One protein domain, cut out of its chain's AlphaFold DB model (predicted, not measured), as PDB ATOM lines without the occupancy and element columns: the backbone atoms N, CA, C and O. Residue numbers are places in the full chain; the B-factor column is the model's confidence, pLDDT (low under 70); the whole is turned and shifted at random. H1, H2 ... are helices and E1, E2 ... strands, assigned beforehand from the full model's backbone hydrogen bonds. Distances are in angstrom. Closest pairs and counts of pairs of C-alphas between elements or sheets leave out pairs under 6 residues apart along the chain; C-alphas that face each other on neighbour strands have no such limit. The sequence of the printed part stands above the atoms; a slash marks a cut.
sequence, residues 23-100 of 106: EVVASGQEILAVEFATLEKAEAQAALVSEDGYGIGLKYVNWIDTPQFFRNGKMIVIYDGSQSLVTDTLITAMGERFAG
ATOM      1  N   GLU A  23      82.492  -3.139  16.452       83.75
ATOM      2  CA  GLU A  23      83.396  -2.469  15.520       83.75
ATOM      3  C   GLU A  23      82.571  -1.616  14.549       83.75
ATOM      4  O   GLU A  23      81.628  -2.095  13.910       83.75
ATOM      5  N   VAL A  24      82.908  -0.336  14.462       84.62
ATOM      6  CA  VAL A  24      82.269   0.655  13.598       84.62
ATOM      7  C   VAL A  24      83.327   1.217  12.663       84.62
ATOM      8  O   VAL A  24      84.431   1.531  13.094       84.62
ATOM      9  N   VAL A  25      82.980   1.382  11.385       83.44
ATOM     10  CA  VAL A  25      83.849   2.065  10.423       83.44
ATOM     11  C   VAL A  25      83.347   3.488  10.209       83.44
ATOM     12  O   VAL A  25      82.233   3.684   9.718       83.44
ATOM     13  N   ALA A  26      84.171   4.483  10.530       78.38
ATOM     14  CA  ALA A  26      83.897   5.897  10.276       78.38
ATOM     15  C   ALA A  26      85.031   6.497   9.443       78.38
ATOM     16  O   ALA A  26      86.195   6.373   9.801       78.38
ATOM     17  N   SER A  27      84.713   7.113   8.301       83.38
ATOM     18  CA  SER A  27      85.725   7.696   7.397       83.38
ATOM     19  C   SER A  27      86.856   6.722   7.004       83.38
ATOM     20  O   SER A  27      87.997   7.123   6.792       83.38
ATOM     21  N   GLY A  28      86.545   5.422   6.911       83.62
ATOM     22  CA  GLY A  28      87.531   4.376   6.619       83.62
ATOM     23  C   GLY A  28      88.468   4.041   7.786       83.62
ATOM     24  O   GLY A  28      89.537   3.482   7.558       83.62
ATOM     25  N   GLN A  29      88.105   4.407   9.014       85.06
ATOM     26  CA  GLN A  29      88.819   4.076  10.245       85.06
ATOM     27  C   GLN A  29      87.986   3.141  11.105       85.06
ATOM     28  O   GLN A  29      86.768   3.303  11.179       85.06
ATOM     29  N   GLU A  30      88.649   2.187  11.748       86.75
ATOM     30  CA  GLU A  30      88.023   1.259  12.681       86.75
ATOM     31  C   GLU A  30      87.917   1.903  14.065       86.75
ATOM     32  O   GLU A  30      88.827   2.581  14.539       86.75
ATOM     33  N   ILE A  31      86.759   1.734  14.691       90.25
ATOM     34  CA  ILE A  31      86.433   2.260  16.011       90.25
ATOM     35  C   ILE A  31      85.783   1.129  16.795       90.25
ATOM     36  O   ILE A  31      84.855   0.487  16.300       90.25
ATOM     37  N   LEU A  32      86.207   0.913  18.036       90.62
ATOM     38  CA  LEU A  32      85.554  -0.038  18.928       90.62
ATOM     39  C   LEU A  32      84.624   0.701  19.887       90.62
ATOM     40  O   LEU A  32      85.085   1.457  20.740       90.62
ATOM     41  N   ALA A  33      83.325   0.436  19.805       91.12
ATOM     42  CA  ALA A  33      82.329   0.952  20.738       91.12
ATOM     43  C   ALA A  33      81.845  -0.149  21.686       91.12
ATOM     44  O   ALA A  33      81.445  -1.231  21.258       91.12
ATOM     45  N   VAL A  34      81.838   0.122  22.987       90.75
ATOM     46  CA  VAL A  34      81.411  -0.827  24.021       90.75
ATOM     47  C   VAL A  34      80.375  -0.164  24.919       90.75
ATOM     48  O   VAL A  34      80.679   0.817  25.595       90.75
ATOM     49  N   GLU A  35      79.153  -0.702  24.954       90.81
ATOM     50  CA  GLU A  35      78.106  -0.246  25.876       90.81
ATOM     51  C   GLU A  35      77.968  -1.196  27.069       90.81
ATOM     52  O   GLU A  35      77.721  -2.394  26.923       90.81
ATOM     53  N   PHE A  36      78.075  -0.646  28.273       90.88
ATOM     54  CA  PHE A  36      77.922  -1.373  29.524       90.88
ATOM     55  C   PHE A  36      76.486  -1.310  30.050       90.88
ATOM     56  O   PHE A  36      75.740  -0.361  29.824       90.88
ATOM     57  N   ALA A  37      76.107  -2.314  30.843       90.94
ATOM     58  CA  ALA A  37      74.770  -2.380  31.431       90.94
ATOM     59  C   ALA A  37      74.467  -1.217  32.399       90.94
ATOM     60  O   ALA A  37      73.323  -0.773  32.483       90.94
ATOM     61  N   THR A  38      75.477  -0.723  33.128       93.06
ATOM     62  CA  THR A  38      75.336   0.375  34.098       93.06
ATOM     63  C   THR A  38      76.483   1.369  33.984       93.06
ATOM     64  O   THR A  38      77.551   1.045  33.457       93.06
ATOM     65  N   LEU A  39      76.254   2.583  34.494       95.62
ATOM     66  CA  LEU A  39      77.272   3.630  34.555       95.62
ATOM     67  C   LEU A  39      78.473   3.176  35.393       95.62
ATOM     68  O   LEU A  39      79.608   3.345  34.961       95.62
ATOM     69  N   GLU A  40      78.223   2.524  36.535       94.88
ATOM     70  CA  GLU A  40      79.293   2.069  37.431       94.88
ATOM     71  C   GLU A  40      80.187   1.024  36.759       94.88
ATOM     72  O   GLU A  40      81.393   1.008  36.978       94.88
ATOM     73  N   LYS A  41      79.624   0.161  35.901       91.94
ATOM     74  CA  LYS A  41      80.422  -0.805  35.134       91.94
ATOM     75  C   LYS A  41      81.308  -0.124  34.096       91.94
ATOM     76  O   LYS A  41      82.460  -0.523  33.961       91.94
ATOM     77  N   ALA A  42      80.793   0.880  33.385       92.06
ATOM     78  CA  ALA A  42      81.601   1.653  32.445       92.06
ATOM     79  C   ALA A  42      82.739   2.380  33.174       92.06
ATOM     80  O   ALA A  42      83.883   2.329  32.742       92.06
ATOM     81  N   GLU A  43      82.450   3.002  34.316       94.88
ATOM     82  CA  GLU A  43      83.455   3.687  35.132       94.88
ATOM     83  C   GLU A  43      84.518   2.727  35.677       94.88
ATOM     84  O   GLU A  43      85.711   2.982  35.526       94.88
ATOM     85  N   ALA A  44      84.107   1.577  36.216       92.62
ATOM     86  CA  ALA A  44      85.029   0.564  36.719       92.62
ATOM     87  C   ALA A  44      85.946  -0.007  35.627       92.62
ATOM     88  O   ALA A  44      87.073  -0.383  35.919       92.62
ATOM     89  N   GLN A  45      85.475  -0.101  34.380       91.69
ATOM     90  CA  GLN A  45      86.298  -0.555  33.257       91.69
ATOM     91  C   GLN A  45      87.208   0.556  32.723       91.69
ATOM     92  O   GLN A  45      88.365   0.280  32.427       91.69
ATOM     93  N   ALA A  46      86.733   1.804  32.664       93.62
ATOM     94  CA  ALA A  46      87.561   2.956  32.305       93.62
ATOM     95  C   ALA A  46      88.727   3.152  33.286       93.62
ATOM     96  O   ALA A  46      89.842   3.425  32.860       93.62
ATOM     97  N   ALA A  47      88.501   2.915  34.582       94.25
ATOM     98  CA  ALA A  47      89.531   2.997  35.618       94.25
ATOM     99  C   ALA A  47      90.652   1.946  35.486       94.25
ATOM    100  O   ALA A  47      91.657   2.037  36.188       94.25
ATOM    101  N   LEU A  48      90.489   0.934  34.624       92.56
ATOM    102  CA  LEU A  48      91.545  -0.035  34.322       92.56
ATOM    103  C   LEU A  48      92.500   0.457  33.233       92.56
ATOM    104  O   LEU A  48      93.561  -0.141  33.067       92.56
ATOM    105  N   VAL A  49      92.116   1.477  32.465       93.62
ATOM    106  CA  VAL A  49      92.928   2.002  31.369       93.62
ATOM    107  C   VAL A  49      94.017   2.902  31.956       93.62
ATOM    108  O   VAL A  49      93.727   3.765  32.785       93.62
ATOM    109  N   SER A  50      95.271   2.683  31.565       93.81
ATOM    110  CA  SER A  50      96.377   3.572  31.925       93.81
ATOM    111  C   SER A  50      96.217   4.938  31.260       93.81
ATOM    112  O   SER A  50      95.535   5.073  30.250       93.81
ATOM    113  N   GLU A  51      96.876   5.958  31.805       93.31
ATOM    114  CA  GLU A  51      96.804   7.328  31.280       93.31
ATOM    115  C   GLU A  51      97.202   7.417  29.794       93.31
ATOM    116  O   GLU A  51      96.527   8.079  29.009       93.31
ATOM    117  N   ASP A  52      98.224   6.662  29.383       91.44
ATOM    118  CA  ASP A  52      98.697   6.563  27.996       91.44
ATOM    119  C   ASP A  52      97.826   5.666  27.091       91.44
ATOM    120  O   ASP A  52      98.003   5.656  25.875       91.44
ATOM    121  N   GLY A  53      96.881   4.909  27.658       91.56
ATOM    122  CA  GLY A  53      95.968   4.030  26.927       91.56
ATOM    123  C   GLY A  53      96.546   2.684  26.458       91.56
ATOM    124  O   GLY A  53      95.815   1.868  25.886       91.56
ATOM    125  N   TYR A  54      97.827   2.396  26.696       91.00
ATOM    126  CA  TYR A  54      98.440   1.126  26.275       91.00
ATOM    127  C   TYR A  54      98.173  -0.019  27.261       91.00
ATOM    128  O   TYR A  54      98.167  -1.192  26.884       91.00
ATOM    129  N   GLY A  55      97.932   0.298  28.531       90.94
ATOM    130  CA  GLY A  55      97.551  -0.650  29.569       90.94
ATOM    131  C   GLY A  55      96.040  -0.702  29.771       90.94
ATOM    132  O   GLY A  55      95.388   0.328  29.905       90.94
ATOM    133  N   ILE A  56      95.479  -1.911  29.854       89.94
ATOM    134  CA  ILE A  56      94.092  -2.146  30.281       89.94
ATOM    135  C   ILE A  56      94.096  -3.253  31.341       89.94
ATOM    136  O   ILE A  56      94.174  -4.452  31.048       89.94
ATOM    137  N   GLY A  57      94.034  -2.855  32.610       88.69
ATOM    138  CA  GLY A  57      94.152  -3.744  33.760       88.69
ATOM    139  C   GLY A  57      95.534  -4.397  33.811       88.69
ATOM    140  O   GLY A  57      96.538  -3.726  34.009       88.69
ATOM    141  N   LEU A  58      95.583  -5.722  33.643       85.69
ATOM    142  CA  LEU A  58      96.837  -6.491  33.596       85.69
ATOM    143  C   LEU A  58      97.333  -6.750  32.165       85.69
ATOM    144  O   LEU A  58      98.321  -7.461  31.979       85.69
ATOM    145  N   LYS A  59      96.622  -6.245  31.152       84.19
ATOM    146  CA  LYS A  59      96.976  -6.417  29.743       84.19
ATOM    147  C   LYS A  59      97.732  -5.191  29.249       84.19
ATOM    148  O   LYS A  59      97.396  -4.071  29.620       84.19
ATOM    149  N   TYR A  60      98.692  -5.430  28.366       85.56
ATOM    150  CA  TYR A  60      99.324  -4.397  27.559       85.56
ATOM    151  C   TYR A  60      98.933  -4.630  26.102       85.56
ATOM    152  O   TYR A  60      99.026  -5.762  25.617       85.56
ATOM    153  N   VAL A  61      98.452  -3.588  25.434       84.81
ATOM    154  CA  VAL A  61      97.935  -3.651  24.069       84.81
ATOM    155  C   VAL A  61      98.911  -2.937  23.148       84.81
ATOM    156  O   VAL A  61      99.280  -1.791  23.384       84.81
ATOM    157  N   ASN A  62      99.344  -3.634  22.102       83.38
ATOM    158  CA  ASN A  62     100.197  -3.062  21.071       83.38
ATOM    159  C   ASN A  62      99.318  -2.515  19.942       83.38
ATOM    160  O   ASN A  62      98.941  -3.265  19.040       83.38
ATOM    161  N   TRP A  63      98.953  -1.242  20.057       85.38
ATOM    162  CA  TRP A  63      98.126  -0.518  19.090       85.38
ATOM    163  C   TRP A  63      98.885  -0.195  17.798       85.38
ATOM    164  O   TRP A  63     100.117  -0.248  17.770       85.38
ATOM    165  N   ILE A  64      98.150   0.111  16.722       82.75
ATOM    166  CA  ILE A  64      98.751   0.527  15.446       82.75
ATOM    167  C   ILE A  64      99.264   1.970  15.543       82.75
ATOM    168  O   ILE A  64     100.444   2.196  15.281       82.75
ATOM    169  N   ASP A  65      98.406   2.911  15.954       86.31
ATOM    170  CA  ASP A  65      98.788   4.269  16.363       86.31
ATOM    171  C   ASP A  65      98.486   4.488  17.862       86.31
ATOM    172  O   ASP A  65      98.011   3.593  18.566       86.31
ATOM    173  N   THR A  66      98.755   5.697  18.366       88.31
ATOM    174  CA  THR A  66      98.424   6.091  19.741       88.31
ATOM    175  C   THR A  66      96.925   5.913  20.007       88.31
ATOM    176  O   THR A  66      96.104   6.536  19.326       88.31
ATOM    177  N   PRO A  67      96.539   5.104  21.009       92.38
ATOM    178  CA  PRO A  67      95.139   4.840  21.293       92.38
ATOM    179  C   PRO A  67      94.474   6.055  21.936       92.38
ATOM    180  O   PRO A  67      95.075   6.760  22.741       92.38
ATOM    181  N   GLN A  68      93.206   6.275  21.621       94.06
ATOM    182  CA  GLN A  68      92.386   7.359  22.145       94.06
ATOM    183  C   GLN A  68      91.120   6.766  22.758       94.06
ATOM    184  O   GLN A  68      90.378   6.037  22.091       94.06
ATOM    185  N   PHE A  69      90.860   7.081  24.026       95.25
ATOM    186  CA  PHE A  69      89.731   6.531  24.771       95.25
ATOM    187  C   PHE A  69      88.739   7.613  25.165       95.25
ATOM    188  O   PHE A  69      89.074   8.574  25.857       95.25
ATOM    189  N   PHE A  70      87.479   7.399  24.809       96.00
ATOM    190  CA  PHE A  70      86.372   8.309  25.081       96.00
ATOM    191  C   PHE A  70      85.316   7.606  25.927       96.00
ATOM    192  O   PHE A  70      85.078   6.406  25.765       96.00
ATOM    193  N   ARG A  71      84.642   8.342  26.815       95.69
ATOM    194  CA  ARG A  71      83.549   7.795  27.625       95.69
ATOM    195  C   ARG A  71      82.410   8.792  27.752       95.69
ATOM    196  O   ARG A  71      82.606   9.890  28.253       95.69
ATOM    197  N   ASN A  72      81.203   8.347  27.413       96.19
ATOM    198  CA  ASN A  72      79.973   9.102  27.629       96.19
ATOM    199  C   ASN A  72      78.923   8.191  28.273       96.19
ATOM    200  O   ASN A  72      78.422   7.240  27.665       96.19
ATOM    201  N   GLY A  73      78.634   8.443  29.549       95.31
ATOM    202  CA  GLY A  73      77.740   7.612  30.344       95.31
ATOM    203  C   GLY A  73      78.179   6.143  30.370       95.31
ATOM    204  O   GLY A  73      79.236   5.801  30.899       95.31
ATOM    205  N   LYS A  74      77.338   5.270  29.806       95.81
ATOM    206  CA  LYS A  74      77.530   3.811  29.780       95.81
ATOM    207  C   LYS A  74      78.405   3.319  28.627       95.81
ATOM    208  O   LYS A  74      78.609   2.115  28.520       95.81
ATOM    209  N   MET A  75      78.876   4.204  27.755       94.94
ATOM    210  CA  MET A  75      79.607   3.829  26.550       94.94
ATOM    211  C   MET A  75      81.077   4.222  26.654       94.94
ATOM    212  O   MET A  75      81.386   5.345  27.054       94.94
ATOM    213  N   ILE A  76      81.962   3.305  26.268       94.88
ATOM    214  CA  ILE A  76      83.383   3.564  26.027       94.88
ATOM    215  C   ILE A  76      83.648   3.368  24.540       94.88
ATOM    216  O   ILE A  76      83.184   2.389  23.954       94.88
ATOM    217  N   VAL A  77      84.394   4.289  23.943       94.75
ATOM    218  CA  VAL A  77      84.851   4.199  22.558       94.75
ATOM    219  C   VAL A  77      86.373   4.238  22.532       94.75
ATOM    220  O   VAL A  77      86.973   5.074  23.205       94.75
ATOM    221  N   ILE A  78      86.975   3.333  21.763       93.44
ATOM    222  CA  ILE A  78      88.413   3.281  21.497       93.44
ATOM    223  C   ILE A  78      88.638   3.584  20.021       93.44
ATOM    224  O   ILE A  78      87.979   2.994  19.158       93.44
ATOM    225  N   TYR A  79      89.578   4.476  19.748       92.38
ATOM    226  CA  TYR A  79      90.081   4.757  18.412       92.38
ATOM    227  C   TYR A  79      91.609   4.716  18.441       92.38
ATOM    228  O   TYR A  79      92.217   5.478  19.180       92.38
ATOM    229  N   ASP A  80      92.232   3.829  17.670       89.75
ATOM    230  CA  ASP A  80      93.691   3.652  17.614       89.75
ATOM    231  C   ASP A  80      94.303   4.171  16.307       89.75
ATOM    232  O   ASP A  80      95.318   3.661  15.843       89.75
ATOM    233  N   GLY A  81      93.661   5.171  15.700       86.62
ATOM    234  CA  GLY A  81      94.160   5.849  14.512       86.62
ATOM    235  C   GLY A  81      94.446   7.330  14.752       86.62
ATOM    236  O   GLY A  81      94.225   7.883  15.830       86.62
ATOM    237  N   SER A  82      94.913   7.987  13.696       86.56
ATOM    238  CA  SER A  82      95.451   9.352  13.730       86.56
ATOM    239  C   SER A  82      94.673  10.374  12.878       86.56
ATOM    240  O   SER A  82      95.096  11.523  12.737       86.56
ATOM    241  N   GLN A  83      93.516  10.010  12.307       91.00
ATOM    242  CA  GLN A  83      92.707  10.934  11.501       91.00
ATOM    243  C   GLN A  83      91.969  11.958  12.375       91.00
ATOM    244  O   GLN A  83      91.008  11.623  13.070       91.00
ATOM    245  N   SER A  84      92.342  13.235  12.240       90.50
ATOM    246  CA  SER A  84      91.771  14.340  13.025       90.50
ATOM    247  C   SER A  84      90.249  14.447  12.924       90.50
ATOM    248  O   SER A  84      89.590  14.616  13.940       90.50
ATOM    249  N   LEU A  85      89.666  14.253  11.733       91.50
ATOM    250  CA  LEU A  85      88.209  14.298  11.552       91.50
ATOM    251  C   LEU A  85      87.478  13.281  12.445       91.50
ATOM    252  O   LEU A  85      86.388  13.568  12.943       91.50
ATOM    253  N   VAL A  86      88.055  12.090  12.633       92.50
ATOM    254  CA  VAL A  86      87.473  11.051  13.493       92.50
ATOM    255  C   VAL A  86      87.608  11.454  14.957       92.50
ATOM    256  O   VAL A  86      86.608  11.436  15.672       92.50
ATOM    257  N   THR A  87      88.796  11.896  15.375       92.88
ATOM    258  CA  THR A  87      89.038  12.419  16.728       92.88
ATOM    259  C   THR A  87      88.086  13.566  17.074       92.88
ATOM    260  O   THR A  87      87.394  13.489  18.086       92.88
ATOM    261  N   ASP A  88      87.955  14.580  16.218       93.50
ATOM    262  CA  ASP A  88      87.091  15.747  16.450       93.50
ATOM    263  C   ASP A  88      85.610  15.354  16.550       93.50
ATOM    264  O   ASP A  88      84.855  15.872  17.382       93.50
ATOM    265  N   THR A  89      85.182  14.399  15.717       93.88
ATOM    266  CA  THR A  89      83.817  13.858  15.755       93.88
ATOM    267  C   THR A  89      83.559  13.122  17.069       93.88
ATOM    268  O   THR A  89      82.501  13.305  17.676       93.88
ATOM    269  N   LEU A  90      84.519  12.317  17.532       94.56
ATOM    270  CA  LEU A  90      84.422  11.599  18.802       94.56
ATOM    271  C   LEU A  90      84.424  12.560  19.991       94.56
ATOM    272  O   LEU A  90      83.561  12.413  20.851       94.56
ATOM    273  N   ILE A  91      85.281  13.584  20.000       95.06
ATOM    274  CA  ILE A  91      85.279  14.629  21.037       95.06
ATOM    275  C   ILE A  91      83.919  15.333  21.085       95.06
ATOM    276  O   ILE A  91      83.332  15.497  22.153       95.06
ATOM    277  N   THR A  92      83.365  15.685  19.924       95.38
ATOM    278  CA  THR A  92      82.055  16.351  19.839       95.38
ATOM    279  C   THR A  92      80.917  15.468  20.366       95.38
ATOM    280  O   THR A  92      80.006  15.961  21.030       95.38
ATOM    281  N   ALA A  93      80.939  14.166  20.069       94.31
ATOM    282  CA  ALA A  93      79.869  13.238  20.440       94.31
ATOM    283  C   ALA A  93      79.989  12.704  21.879       94.31
ATOM    284  O   ALA A  93      78.981  12.466  22.551       94.31
ATOM    285  N   MET A  94      81.215  12.482  22.345       95.19
ATOM    286  CA  MET A  94      81.511  11.748  23.577       95.19
ATOM    287  C   MET A  94      82.079  12.635  24.689       95.19
ATOM    288  O   MET A  94      82.029  12.231  25.848       95.19
ATOM    289  N   GLY A  95      82.571  13.829  24.356       95.19
ATOM    290  CA  GLY A  95      83.409  14.648  25.228       95.19
ATOM    291  C   GLY A  95      84.896  14.338  25.053       95.19
ATOM    292  O   GLY A  95      85.278  13.489  24.249       95.19
ATOM    293  N   GLU A  96      85.732  15.038  25.817       94.25
ATOM    294  CA  GLU A  96      87.185  14.843  25.802       94.25
ATOM    295  C   GLU A  96      87.579  13.387  26.077       94.25
ATOM    296  O   GLU A  96      86.902  12.650  26.807       94.25
ATOM    297  N   ARG A  97      88.718  12.982  25.511       94.12
ATOM    298  CA  ARG A  97      89.333  11.700  25.858       94.12
ATOM    299  C   ARG A  97      89.663  11.654  27.349       94.12
ATOM    300  O   ARG A  97      90.040  12.660  27.944       94.12
ATOM    301  N   PHE A  98      89.551  10.473  27.942       95.56
ATOM    302  CA  PHE A  98      89.954  10.244  29.333       95.56
ATOM    303  C   PHE A  98      91.301   9.521  29.455       95.56
ATOM    304  O   PHE A  98      91.876   9.514  30.539       95.56
ATOM    305  N   ALA A  99      91.769   8.895  28.374       94.38
ATOM    306  CA  ALA A  99      93.059   8.221  28.280       94.38
ATOM    307  C   ALA A  99      93.531   8.203  26.822       94.38
ATOM    308  O   ALA A  99      92.723   8.357  25.894       94.38
ATOM    309  N   GLY A 100      94.828   7.988  26.636       88.94
ATOM    310  CA  GLY A 100      95.489   8.208  25.359       88.94
ATOM    311  C   GLY A 100      96.101   9.597  25.305       88.94
ATOM    312  O   GLY A 100      95.490  10.573  25.745       88.94
TER     313      GLY A 100
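Overview. This is residues 23 to 100 of the 106 residues of an uncharacterized protein of Dehalococcoidia bacterium (UniProt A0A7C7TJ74). A strongly twisted sheet of five strands forms the core, with H2 packed on one face and H1 on the other, making three layers, and a long loop, residues 47 to 67, leads from H1 to E3. The printed part has 78 residues with two named helices and five named strands, in chain order E1 E2 H1 E3 E4 H2 E5; the sheet runs E1 E2 E4 E3 E5, all antiparallel, and the class is mixed. The whole is compact, with a radius of gyration of the C-alphas of 11.8 A, and rounded, spanning 31 by 25 by 20 A.

Arrangement. Inner strands E3, residues 68 to 72, and E4, residues 75 to 79, form a hairpin; N 70 and O 77 are 2.9 A apart, within hydrogen-bond range. E4 is also the antiparallel neighbour of E2, residues 29 to 35, with N 34 and O 76 at 2.8 A. E2 and edge strand E1, residues 23 to 26, form a hairpin, with N 24 and O 31 at 2.8 A. Edge strand E5, residues 97 to 99, is the antiparallel neighbour of E3, with N 69 and O 99 at 2.9 A. H1, residues 39 to 46, is on the sheet at a height over the sheet of 8.8 A; its closest C-alphas to E4 are those of Ala 42 and Met 75, 6.6 A. H2, residues 84 to 94, is on the opposite face, its closest C-alphas to E3 being those of Asn 72 and Met 94, 5.1 A. E2, H1, E3 and E4, H2, E5 are split strand-helix-strand units, each a helix between two strands that are not neighbours, with E4 between E2 and E3 in the sheet and E3 between E4 and E5, and each has a right-handed crossover. In H1 and H2 every O i to N i+4 pair is within hydrogen-bond range.

Along the chain. E1 begins at C-alpha 23 (83.396, -2.469, 15.520), and E5 ends at C-alpha 99 (93.059, 8.221, 28.280). E2 measures 19.4 A, H2 14.9 A, E3 13.7 A, E4 13.3 A and H1 10.6 A.

Size, cuts and confidence. The C-alphas farthest apart, those of Gly 28 and Glu 40, are 32.0 A apart. The printed part has no cut; the link from H1 to E3 is long, and the others are tight. No printed residue is under 70 in pLDDT.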